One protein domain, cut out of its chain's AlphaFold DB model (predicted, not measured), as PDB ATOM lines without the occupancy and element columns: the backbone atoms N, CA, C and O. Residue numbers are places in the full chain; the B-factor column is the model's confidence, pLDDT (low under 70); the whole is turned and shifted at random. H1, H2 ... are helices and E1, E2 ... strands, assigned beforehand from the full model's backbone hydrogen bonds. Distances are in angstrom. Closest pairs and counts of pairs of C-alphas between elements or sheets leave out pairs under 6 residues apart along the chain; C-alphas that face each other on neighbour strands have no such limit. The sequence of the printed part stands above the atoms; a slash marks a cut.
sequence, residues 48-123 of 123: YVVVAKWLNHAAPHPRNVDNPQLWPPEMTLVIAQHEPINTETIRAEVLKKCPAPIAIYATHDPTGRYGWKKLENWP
ATOM      1  N   TYR A  48     129.337 109.579  97.137       88.81
ATOM      2  CA  TYR A  48     130.333 110.442  97.738       88.81
ATOM      3  C   TYR A  48     130.684 111.522  96.732       88.81
ATOM      4  O   TYR A  48     131.004 111.228  95.582       88.81
ATOM      5  N   VAL A  49     130.613 112.771  97.180       89.56
ATOM      6  CA  VAL A  49     130.828 113.934  96.328       89.56
ATOM      7  C   VAL A  49     131.944 114.768  96.911       89.56
ATOM      8  O   VAL A  49     131.960 115.067  98.109       89.56
ATOM      9  N   VAL A  50     132.873 115.147  96.044       92.44
ATOM     10  CA  VAL A  50     133.920 116.107  96.349       92.44
ATOM     11  C   VAL A  50     134.015 117.104  95.213       92.44
ATOM     12  O   VAL A  50     134.210 116.733  94.059       92.44
ATOM     13  N   VAL A  51     133.916 118.386  95.540       93.19
ATOM     14  CA  VAL A  51     134.251 119.455  94.604       93.19
ATOM     15  C   VAL A  51     135.690 119.859  94.863       93.19
ATOM     16  O   VAL A  51     136.030 120.260  95.974       93.19
ATOM     17  N   ALA A  52     136.536 119.745  93.846       94.81
ATOM     18  CA  ALA A  52     137.923 120.173  93.873       94.81
ATOM     19  C   ALA A  52     138.087 121.477  93.089       94.81
ATOM     20  O   ALA A  52     137.475 121.651  92.036       94.81
ATOM     21  N   LYS A  53     138.948 122.370  93.574       94.81
ATOM     22  CA  LYS A  53     139.385 123.564  92.851       94.81
ATOM     23  C   LYS A  53     140.891 123.745  92.938       94.81
ATOM     24  O   LYS A  53     141.503 123.363  93.935       94.81
ATOM     25  N   TRP A  54     141.492 124.312  91.904       95.00
ATOM     26  CA  TRP A  54     142.937 124.534  91.835       95.00
ATOM     27  C   TRP A  54     143.275 125.641  90.838       95.00
ATOM     28  O   TRP A  54     142.459 125.999  89.996       95.00
ATOM     29  N   LEU A  55     144.501 126.153  90.901       92.12
ATOM     30  CA  LEU A  55     145.031 127.091  89.913       92.12
ATOM     31  C   LEU A  55     145.800 126.331  88.827       92.12
ATOM     32  O   LEU A  55     146.646 125.487  89.135       92.12
ATOM     33  N   ASN A  56     145.535 126.628  87.554       89.38
ATOM     34  CA  ASN A  56     146.248 126.018  86.428       89.38
ATOM     35  C   ASN A  56     147.397 126.912  85.943       89.38
ATOM     36  O   ASN A  56     147.221 127.744  85.055       89.38
ATOM     37  N   HIS A  57     148.593 126.709  86.495       80.56
ATOM     38  CA  HIS A  57     149.784 127.490  86.138       80.56
ATOM     39  C   HIS A  57     150.303 127.211  84.718       80.56
ATOM     40  O   HIS A  57     151.029 128.019  84.148       80.56
ATOM     41  N   ALA A  58     149.932 126.073  84.128       82.44
ATOM     42  CA  ALA A  58     150.290 125.749  82.750       82.44
ATOM     43  C   ALA A  58     149.397 126.465  81.718       82.44
ATOM     44  O   ALA A  58     149.653 126.366  80.518       82.44
ATOM     45  N   ALA A  59     148.345 127.170  82.153       82.38
ATOM     46  CA  ALA A  59     147.481 127.912  81.245       82.38
ATOM     47  C   ALA A  59     148.255 129.074  80.593       82.38
ATOM     48  O   ALA A  59     148.912 129.839  81.303       82.38
ATOM     49  N   PRO A  60     148.162 129.256  79.261       81.12
ATOM     50  CA  PRO A  60     148.836 130.358  78.588       81.12
ATOM     51  C   PRO A  60     148.358 131.694  79.161       81.12
ATOM     52  O   PRO A  60     147.161 131.904  79.364       81.12
ATOM     53  N   HIS A  61     149.301 132.597  79.423       80.00
ATOM     54  CA  HIS A  61     148.975 133.935  79.893       80.00
ATOM     55  C   HIS A  61     148.124 134.666  78.837       80.00
ATOM     56  O   HIS A  61     148.479 134.632  77.650       80.00
ATOM     57  N   PRO A  62     147.017 135.332  79.220       80.06
ATOM     58  CA  PRO A  62     146.237 136.147  78.299       80.06
ATOM     59  C   PRO A  62     147.140 137.193  77.644       80.06
ATOM     60  O   PRO A  62     147.892 137.894  78.325       80.06
ATOM     61  N   ARG A  63     147.098 137.293  76.313       74.62
ATOM     62  CA  ARG A  63     147.832 138.343  75.597       74.62
ATOM     63  C   ARG A  63     147.126 139.682  75.826       74.62
ATOM     64  O   ARG A  63     145.899 139.725  75.828       74.62
ATOM     65  N   ASN A  64     147.899 140.760  75.962       77.31
ATOM     66  CA  ASN A  64     147.422 142.145  76.112       77.31
ATOM     67  C   ASN A  64     146.733 142.480  77.448       77.31
ATOM     68  O   ASN A  64     145.909 143.389  77.500       77.31
ATOM     69  N   VAL A  65     147.060 141.767  78.527       74.81
ATOM     70  CA  VAL A  65     146.626 142.123  79.884       74.81
ATOM     71  C   VAL A  65     147.851 142.062  80.788       74.81
ATOM     72  O   VAL A  65     148.351 140.974  81.030       74.81
ATOM     73  N   ASP A  66     148.348 143.202  81.269       65.56
ATOM     74  CA  ASP A  66     149.603 143.261  82.045       65.56
ATOM     75  C   ASP A  66     149.504 142.565  83.411       65.56
ATOM     76  O   ASP A  66     150.513 142.162  83.984       65.56
ATOM     77  N   ASN A  67     148.286 142.406  83.935       64.25
ATOM     78  CA  ASN A  67     148.028 141.663  85.160       64.25
ATOM     79  C   ASN A  67     146.564 141.195  85.190       64.25
ATOM     80  O   ASN A  67     145.686 141.923  85.672       64.25
ATOM     81  N   PRO A  68     146.238 140.031  84.604       70.94
ATOM     82  CA  PRO A  68     144.871 139.547  84.613       70.94
ATOM     83  C   PRO A  68     144.486 139.250  86.063       70.94
ATOM     84  O   PRO A  68     145.107 138.407  86.702       70.94
ATOM     85  N   GLN A  69     143.442 139.910  86.575       72.31
ATOM     86  CA  GLN A  69     142.993 139.766  87.973       72.31
ATOM     87  C   GLN A  69     142.700 138.312  88.395       72.31
ATOM     88  O   GLN A  69     142.605 138.026  89.583       72.31
ATOM     89  N   LEU A  70     142.536 137.402  87.431       72.88
ATOM     90  CA  LEU A  70     142.155 136.005  87.625       72.88
ATOM     91  C   LEU A  70     143.141 135.032  86.951       72.88
ATOM     92  O   LEU A  70     142.732 133.959  86.511       72.88
ATOM     93  N   TRP A  71     144.419 135.408  86.818       75.69
ATOM     94  CA  TRP A  71     145.468 134.511  86.323       75.69
ATOM     95  C   TRP A  71     146.485 134.158  87.427       75.69
ATOM     96  O   TRP A  71     146.930 135.060  88.137       75.69
ATOM     97  N   PRO A  72     146.897 132.881  87.572       85.62
ATOM     98  CA  PRO A  72     146.457 131.711  86.803       85.62
ATOM     99  C   PRO A  72     144.964 131.400  86.997       85.62
ATOM    100  O   PRO A  72     144.426 131.697  88.062       85.62
ATOM    101  N   PRO A  73     144.280 130.826  85.989       87.12
ATOM    102  CA  PRO A  73     142.849 130.572  86.085       87.12
ATOM    103  C   PRO A  73     142.551 129.546  87.180       87.12
ATOM    104  O   PRO A  73     143.220 128.509  87.272       87.12
ATOM    105  N   GLU A  74     141.524 129.834  87.980       90.19
ATOM    106  CA  GLU A  74     140.923 128.861  88.887       90.19
ATOM    107  C   GLU A  74     140.080 127.875  88.072       90.19
ATOM    108  O   GLU A  74     139.245 128.252  87.250       90.19
ATOM    109  N   MET A  75     140.337 126.596  88.290       92.38
ATOM    110  CA  MET A  75     139.641 125.475  87.688       92.38
ATOM    111  C   MET A  75     138.853 124.758  88.776       92.38
ATOM    112  O   MET A  75     139.329 124.650  89.905       92.38
ATOM    113  N   THR A  76     137.697 124.207  88.412       91.88
ATOM    114  CA  THR A  76     136.831 123.449  89.321       91.88
ATOM    115  C   THR A  76     136.444 122.119  88.687       91.88
ATOM    116  O   THR A  76     136.197 122.040  87.482       91.88
ATOM    117  N   LEU A  77     136.371 121.071  89.504       91.94
ATOM    118  CA  LEU A  77     135.927 119.735  89.124       91.94
ATOM    119  C   LEU A  77     134.997 119.178  90.193       91.94
ATOM    120  O   LEU A  77     135.301 119.254  91.379       91.94
ATOM    121  N   VAL A  78     133.892 118.576  89.765       91.06
ATOM    122  CA  VAL A  78     133.038 117.765  90.633       91.06
ATOM    123  C   VAL A  78     133.430 116.306  90.437       91.06
ATOM    124  O   VAL A  78     133.439 115.816  89.309       91.06
ATOM    125  N   ILE A  79     133.776 115.635  91.529       91.25
ATOM    126  CA  ILE A  79     134.097 114.211  91.592       91.25
ATOM    127  C   ILE A  79     132.941 113.542  92.331       91.25
ATOM    128  O   ILE A  79     132.645 113.908  93.468       91.25
ATOM    129  N   ALA A  80     132.283 112.590  91.680       89.62
ATOM    130  CA  ALA A  80     131.189 111.818  92.251       89.62
ATOM    131  C   ALA A  80     131.430 110.331  91.976       89.62
ATOM    132  O   ALA A  80     131.777 109.962  90.855       89.62
ATOM    133  N   GLN A  81     131.294 109.499  93.006       89.00
ATOM    134  CA  GLN A  81     131.446 108.044  92.910       89.00
ATOM    135  C   GLN A  81     130.742 107.348  94.081       89.00
ATOM    136  O   GLN A  81     130.409 107.976  95.087       89.00
ATOM    137  N   HIS A  82     130.541 106.035  93.976       86.19
ATOM    138  CA  HIS A  82     129.875 105.238  95.016       86.19
ATOM    139  C   HIS A  82     130.792 104.829  96.179       86.19
ATOM    140  O   HIS A  82     130.319 104.381  97.223       86.19
ATOM    141  N   GLU A  83     132.100 105.030  96.035       88.25
ATOM    142  CA  GLU A  83     133.104 104.728  97.055       88.25
ATOM    143  C   GLU A  83     133.618 106.006  97.741       88.25
ATOM    144  O   GLU A  83     133.621 107.076  97.123       88.25
ATOM    145  N   PRO A  84     134.100 105.938  98.995       90.44
ATOM    146  CA  PRO A  84     134.717 107.085  99.656       90.44
ATOM    147  C   PRO A  84     135.835 107.718  98.815       90.44
ATOM    148  O   PRO A  84     136.730 107.031  98.326       90.44
ATOM    149  N   ILE A  85     135.791 109.042  98.659       92.12
ATOM    150  CA  ILE A  85     136.788 109.793  97.889       92.12
ATOM    151  C   ILE A  85     137.946 110.181  98.812       92.12
ATOM    152  O   ILE A  85     137.789 111.031  99.692       92.12
ATOM    153  N   ASN A  86     139.109 109.574  98.584       93.38
ATOM    154  CA  ASN A  86     140.338 109.880  99.307       93.38
ATOM    155  C   ASN A  86     141.204 110.916  98.560       93.38
ATOM    156  O   ASN A  86     140.944 111.294  97.413       93.38
ATOM    157  N   THR A  87     142.272 111.359  99.219       94.31
ATOM    158  CA  THR A  87     143.232 112.343  98.695       94.31
ATOM    159  C   THR A  87     143.876 111.919  97.371       94.31
ATOM    160  O   THR A  87     144.105 112.763  96.498       94.31
ATOM    161  N   GLU A  88     144.172 110.629  97.201       94.00
ATOM    162  CA  GLU A  88     144.797 110.090  95.987       94.00
ATOM    163  C   GLU A  88     143.840 110.153  94.798       94.00
ATOM    164  O   GLU A  88     144.236 110.621  93.730       94.00
ATOM    165  N   THR A  89     142.571 109.790  94.999       94.62
ATOM    166  CA  THR A  89     141.509 109.912  93.996       94.62
ATOM    167  C   THR A  89     141.341 111.361  93.556       94.62
ATOM    168  O   THR A  89     141.361 111.643  92.358       94.62
ATOM    169  N   ILE A  90     141.254 112.305  94.503       94.31
ATOM    170  CA  ILE A  90     141.124 113.738  94.176       94.31
ATOM    171  C   ILE A  90     142.311 114.196  93.332       94.31
ATOM    172  O   ILE A  90     142.138 114.836  92.296       94.31
ATOM    173  N   ARG A  91     143.530 113.845  93.754       94.88
ATOM    174  CA  ARG A  91     144.748 114.212  93.031       94.88
ATOM    175  C   ARG A  91     144.769 113.612  91.626       94.88
ATOM    176  O   ARG A  91     145.092 114.328  90.682       94.88
ATOM    177  N   ALA A  92     144.421 112.337  91.483       95.25
ATOM    178  CA  ALA A  92     144.392 111.651  90.196       95.25
ATOM    179  C   ALA A  92     143.403 112.314  89.226       95.25
ATOM    180  O   ALA A  92     143.764 112.591  88.082       95.25
ATOM    181  N   GLU A  93     142.191 112.637  89.684       95.38
ATOM    182  CA  GLU A  93     141.180 113.313  88.862       95.38
ATOM    183  C   GLU A  93     141.598 114.732  88.455       95.38
ATOM    184  O   GLU A  93     141.443 115.123  87.295       95.38
ATOM    185  N   VAL A  94     142.199 115.495  89.372       94.38
ATOM    186  CA  VAL A  94     142.731 116.832  89.062       94.38
ATOM    187  C   VAL A  94     143.860 116.746  88.029       94.38
ATOM    188  O   VAL A  94     143.867 117.518  87.067       94.38
ATOM    189  N   LEU A  95     144.778 115.784  88.168       94.44
ATOM    190  CA  LEU A  95     145.909 115.608  87.249       94.44
ATOM    191  C   LEU A  95     145.480 115.237  85.824       94.44
ATOM    192  O   LEU A  95     146.137 115.649  84.868       94.44
ATOM    193  N   LYS A  96     144.345 114.542  85.654       94.00
ATOM    194  CA  LYS A  96     143.749 114.299  84.325       94.00
ATOM    195  C   LYS A  96     143.347 115.595  83.613       94.00
ATOM    196  O   LYS A  96     143.286 115.622  82.386       94.00
ATOM    197  N   LYS A  97     143.022 116.655  84.363       91.12
ATOM    198  CA  LYS A  97     142.579 117.955  83.826       91.12
ATOM    199  C   LYS A  97     143.703 118.983  83.751       91.12
ATOM    200  O   LYS A  97     143.687 119.840  82.872       91.12
ATOM    201  N   CYS A  98     144.653 118.926  84.674       91.12
ATOM    202  CA  CYS A  98     145.755 119.868  84.778       91.12
ATOM    203  C   CYS A  98     147.015 119.117  85.226       91.12
ATOM    204  O   CYS A  98     147.064 118.691  86.376       91.12
ATOM    205  N   PRO A  99     148.042 118.978  84.366       87.50
ATOM    206  CA  PRO A  99     149.266 118.245  84.711       87.50
ATOM    207  C   PRO A  99     150.083 118.875  85.849       87.50
ATOM    208  O   PRO A  99     150.852 118.183  86.507       87.50
ATOM    209  N   ALA A 100     149.932 120.185  86.071       88.38
ATOM    210  CA  ALA A 100     150.656 120.949  87.086       88.38
ATOM    211  C   ALA A 100     149.694 121.855  87.885       88.38
ATOM    212  O   ALA A 100     149.715 123.080  87.724       88.38
ATOM    213  N   PRO A 101     148.808 121.268  88.712       92.69
ATOM    214  CA  PRO A 101     147.847 122.020  89.502       92.69
ATOM    215  C   PRO A 101     148.543 122.666  90.703       92.69
ATOM    216  O   PRO A 101     149.375 122.043  91.365       92.69
ATOM    217  N   ILE A 102     148.174 123.904  91.022       91.62
ATOM    218  CA  ILE A 102     148.668 124.615  92.204       91.62
ATOM    219  C   ILE A 102     147.535 124.779  93.210       91.62
ATOM    220  O   ILE A 102     146.408 125.103  92.838       91.62
ATOM    221  N   ALA A 103     147.872 124.595  94.490       91.56
ATOM    222  CA  ALA A 103     146.992 124.842  95.628       91.56
ATOM    223  C   ALA A 103     145.622 124.162  95.465       91.56
ATOM    224  O   ALA A 103     144.597 124.828  95.364       91.56
ATOM    225  N   ILE A 104     145.612 122.827  95.420       95.12
ATOM    226  CA  ILE A 104     144.363 122.065  95.329       95.12
ATOM    227  C   ILE A 104     143.591 122.212  96.644       95.12
ATOM    228  O   ILE A 104     144.091 121.863  97.719       95.12
ATOM    229  N   TYR A 105     142.359 122.694  96.544       96.12
ATOM    230  CA  TYR A 105     141.372 122.683  97.614       96.12
ATOM    231  C   TYR A 105     140.237 121.740  97.248       96.12
ATOM    232  O   TYR A 105     139.914 121.568  96.076       96.12
ATOM    233  N   ALA A 106     139.608 121.159  98.256       96.12
ATOM    234  CA  ALA A 106     138.468 120.282  98.089       96.12
ATOM    235  C   ALA A 106     137.399 120.569  99.147       96.12
ATOM    236  O   ALA A 106     137.696 121.085 100.228       96.12
ATOM    237  N   THR A 107     136.150 120.243  98.834       94.44
ATOM    238  CA  THR A 107     135.027 120.289  99.769       94.44
ATOM    239  C   THR A 107     134.067 119.130  99.527       94.44
ATOM    240  O   THR A 107     133.876 118.705  98.393       94.44
ATOM    241  N   HIS A 108     133.451 118.633 100.601       90.81
ATOM    242  CA  HIS A 108     132.340 117.678 100.530       90.81
ATOM    243  C   HIS A 108     131.011 118.346 100.169       90.81
ATOM    244  O   HIS A 108     130.010 117.662  99.975       90.81
ATOM    245  N   ASP A 109     130.972 119.678 100.128       86.31
ATOM    246  CA  ASP A 109     129.804 120.404  99.662       86.31
ATOM    247  C   ASP A 109     129.659 120.200  98.143       86.31
ATOM    248  O   ASP A 109     130.478 120.739  97.394       86.31
ATOM    249  N   PRO A 110     128.621 119.486  97.660       82.81
ATOM    250  CA  PRO A 110     128.409 119.253  96.231       82.81
ATOM    251  C   PRO A 110     128.292 120.562  95.441       82.81
ATOM    252  O   PRO A 110     128.632 120.619  94.264       82.81
ATOM    253  N   THR A 111     127.872 121.652  96.085       80.19
ATOM    254  CA  THR A 111     127.753 122.953  95.419       80.19
ATOM    255  C   THR A 111     129.038 123.773  95.422       80.19
ATOM    256  O   THR A 111     129.069 124.847  94.830       80.19
ATOM    257  N   GLY A 112     130.107 123.304  96.070       84.12
ATOM    258  CA  GLY A 112     131.387 124.010  96.077       84.12
ATOM    259  C   GLY A 112     131.348 125.379  96.769       84.12
ATOM    260  O   GLY A 112     132.172 126.241  96.471       84.12
ATOM    261  N   ARG A 113     130.391 125.643  97.665       81.88
ATOM    262  CA  ARG A 113     130.257 126.965  98.300       81.88
ATOM    263  C   ARG A 113     131.037 127.046  99.602       81.88
ATOM    264  O   ARG A 113     131.737 128.029  99.843       81.88
ATOM    265  N   TYR A 114     130.938 126.011 100.427       86.06
ATOM    266  CA  TYR A 114     131.466 126.022 101.790       86.06
ATOM    267  C   TYR A 114     132.441 124.878 102.039       86.06
ATOM    268  O   TYR A 114     132.590 123.983 101.216       86.06
ATOM    269  N   GLY A 115     133.110 124.899 103.195       89.06
ATOM    270  CA  GLY A 115     133.871 123.746 103.691       89.06
ATOM    271  C   GLY A 115     135.168 123.442 102.939       89.06
ATOM    272  O   GLY A 115     135.681 122.331 103.046       89.06
ATOM    273  N   TRP A 116     135.700 124.410 102.192       94.06
ATOM    274  CA  TRP A 116     136.954 124.259 101.464       94.06
ATOM    275  C   TRP A 116     138.126 123.970 102.404       94.06
ATOM    276  O   TRP A 116     138.422 124.741 103.318       94.06
ATOM    277  N   LYS A 117     138.834 122.878 102.131       95.94
ATOM    278  CA  LYS A 117     140.079 122.493 102.798       95.94
ATOM    279  C   LYS A 117     141.173 122.328 101.761       95.94
ATOM    280  O   LYS A 117     140.905 121.888 100.647       95.94
ATOM    281  N   LYS A 118     142.412 122.659 102.123       94.44
ATOM    282  CA  LYS A 118     143.572 122.252 101.319       94.44
ATOM    283  C   LYS A 118     143.605 120.734 101.246       94.44
ATOM    284  O   LYS A 118     143.326 120.081 102.251       94.44
ATOM    285  N   LEU A 119     143.996 120.195 100.097       93.50
ATOM    286  CA  LEU A 119     144.093 118.751  99.894       93.50
ATOM    287  C   LEU A 119     145.044 118.076 100.905       93.50
ATOM    288  O   LEU A 119     144.821 116.941 101.297       93.50
ATOM    289  N   GLU A 120     146.059 118.797 101.386       91.69
ATOM    290  CA  GLU A 120     146.982 118.361 102.454       91.69
ATOM    291  C   GLU A 120     146.287 118.090 103.800       91.69
ATOM    292  O   GLU A 120     146.777 117.298 104.595       91.69
ATOM    293  N   ASN A 121     145.146 118.739 104.043       90.38
ATOM    294  CA  ASN A 121     144.346 118.623 105.264       90.38
ATOM    295  C   ASN A 121     143.029 117.868 105.008       90.38
ATOM    296  O   ASN A 121     142.056 118.035 105.755       90.38
ATOM    297  N   TRP A 122     142.955 117.126 103.901       87.50
ATOM    298  CA  TRP A 122     141.786 116.336 103.546       87.50
ATOM    299  C   TRP A 122     141.725 115.064 104.410       87.50
ATOM    300  O   TRP A 122     142.764 114.421 104.575       87.50
ATOM    301  N   PRO A 123     140.562 114.748 105.011       78.00
ATOM    302  CA  PRO A 123     140.395 113.574 105.864       78.00
ATOM    303  C   PRO A 123     140.409 112.248 105.092       78.00
ATOM    304  O   PRO A 123     140.111 112.245 103.875       78.00
TER     305      PRO A 123
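What this domain is: This is residues 48 to 123 of the 123 residues of an uncharacterized protein of Veillonellaceae bacterium (UniProt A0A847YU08). A twisted slab of three antiparallel strands has one helix, H1, slanting over one face, and the long loop between E1 and E2 sticks out at one end with residues 63 to 69. After E3 the last stretch folds back, and its residues 117 to 118 pair briefly along E3. The printed part has 76 residues, with E1, E2, H1 and E3 in that order along the chain and a sheet order of E2, E1, E3. The class is mixed, helices and strands, with under half of the residues, 35, in named elements. The whole is elongated, 45 by 24 by 19 A, yet only just compact, close to loose, with a radius of gyration of the C-alphas of 13.4 A.

Where its parts are: E1, residues 48 to 56, begins with C-alpha 48 at (130.333, 110.442, 97.738) and is 25.0 A long from first to last C-alpha. E2, residues 74 to 81, measures 23.2 A. H1, residues 87 to 97, measures 15.9 A and begins with C-alpha 87 at (143.232, 112.343, 98.695). E3, residues 101 to 107, measures 16.5 A and ends with C-alpha 107 at (135.027, 120.289, 99.769).

How they stand to each other: E1 is the inner strand; E2 and E3 are edge strands. E1 and E2 form a hairpin, antiparallel at 158 degrees, with N 50 and O 79 at 2.9 A and N 77 and O 52 at 2.8 A, within hydrogen-bond range. E1 and E3 are antiparallel at 153 degrees, with N 53 and O 105 within hydrogen-bond range at 2.8 A. H1 is on the sheet at a height over the sheet of 8.7 A, two layers with the helix on one face. It lies over E2 and E1, and only just not over E3, on which 2 of its 11 C-alphas fall. It runs slantwise to the strands, at 52 degrees to E1 on the local plane. The closest C-alphas of E1 and H1 are those of Ala 52 and Ile 90, 7.2 A apart; those of E2 and H1 are Leu 77 and Val 94, 7.4 A. E2, H1 and E3 form a split strand-helix-strand unit, two strands running the same way with E1 between them in the sheet, and its crossover is right-handed. In H1, 6 of 7 O i to N i+4 pairs are within hydrogen-bond range.

The domain as a whole: The C-alphas of Asn 64 and Glu 83, the two farthest apart, are 45.2 A apart. The printed part has no cut. The link from E1 to E2, 17 residues, is long; those from E2 to H1 and from H1 to E3 are tight. The mean pLDDT of the printed part is 87.9, and residues 66 to 67 are under 70.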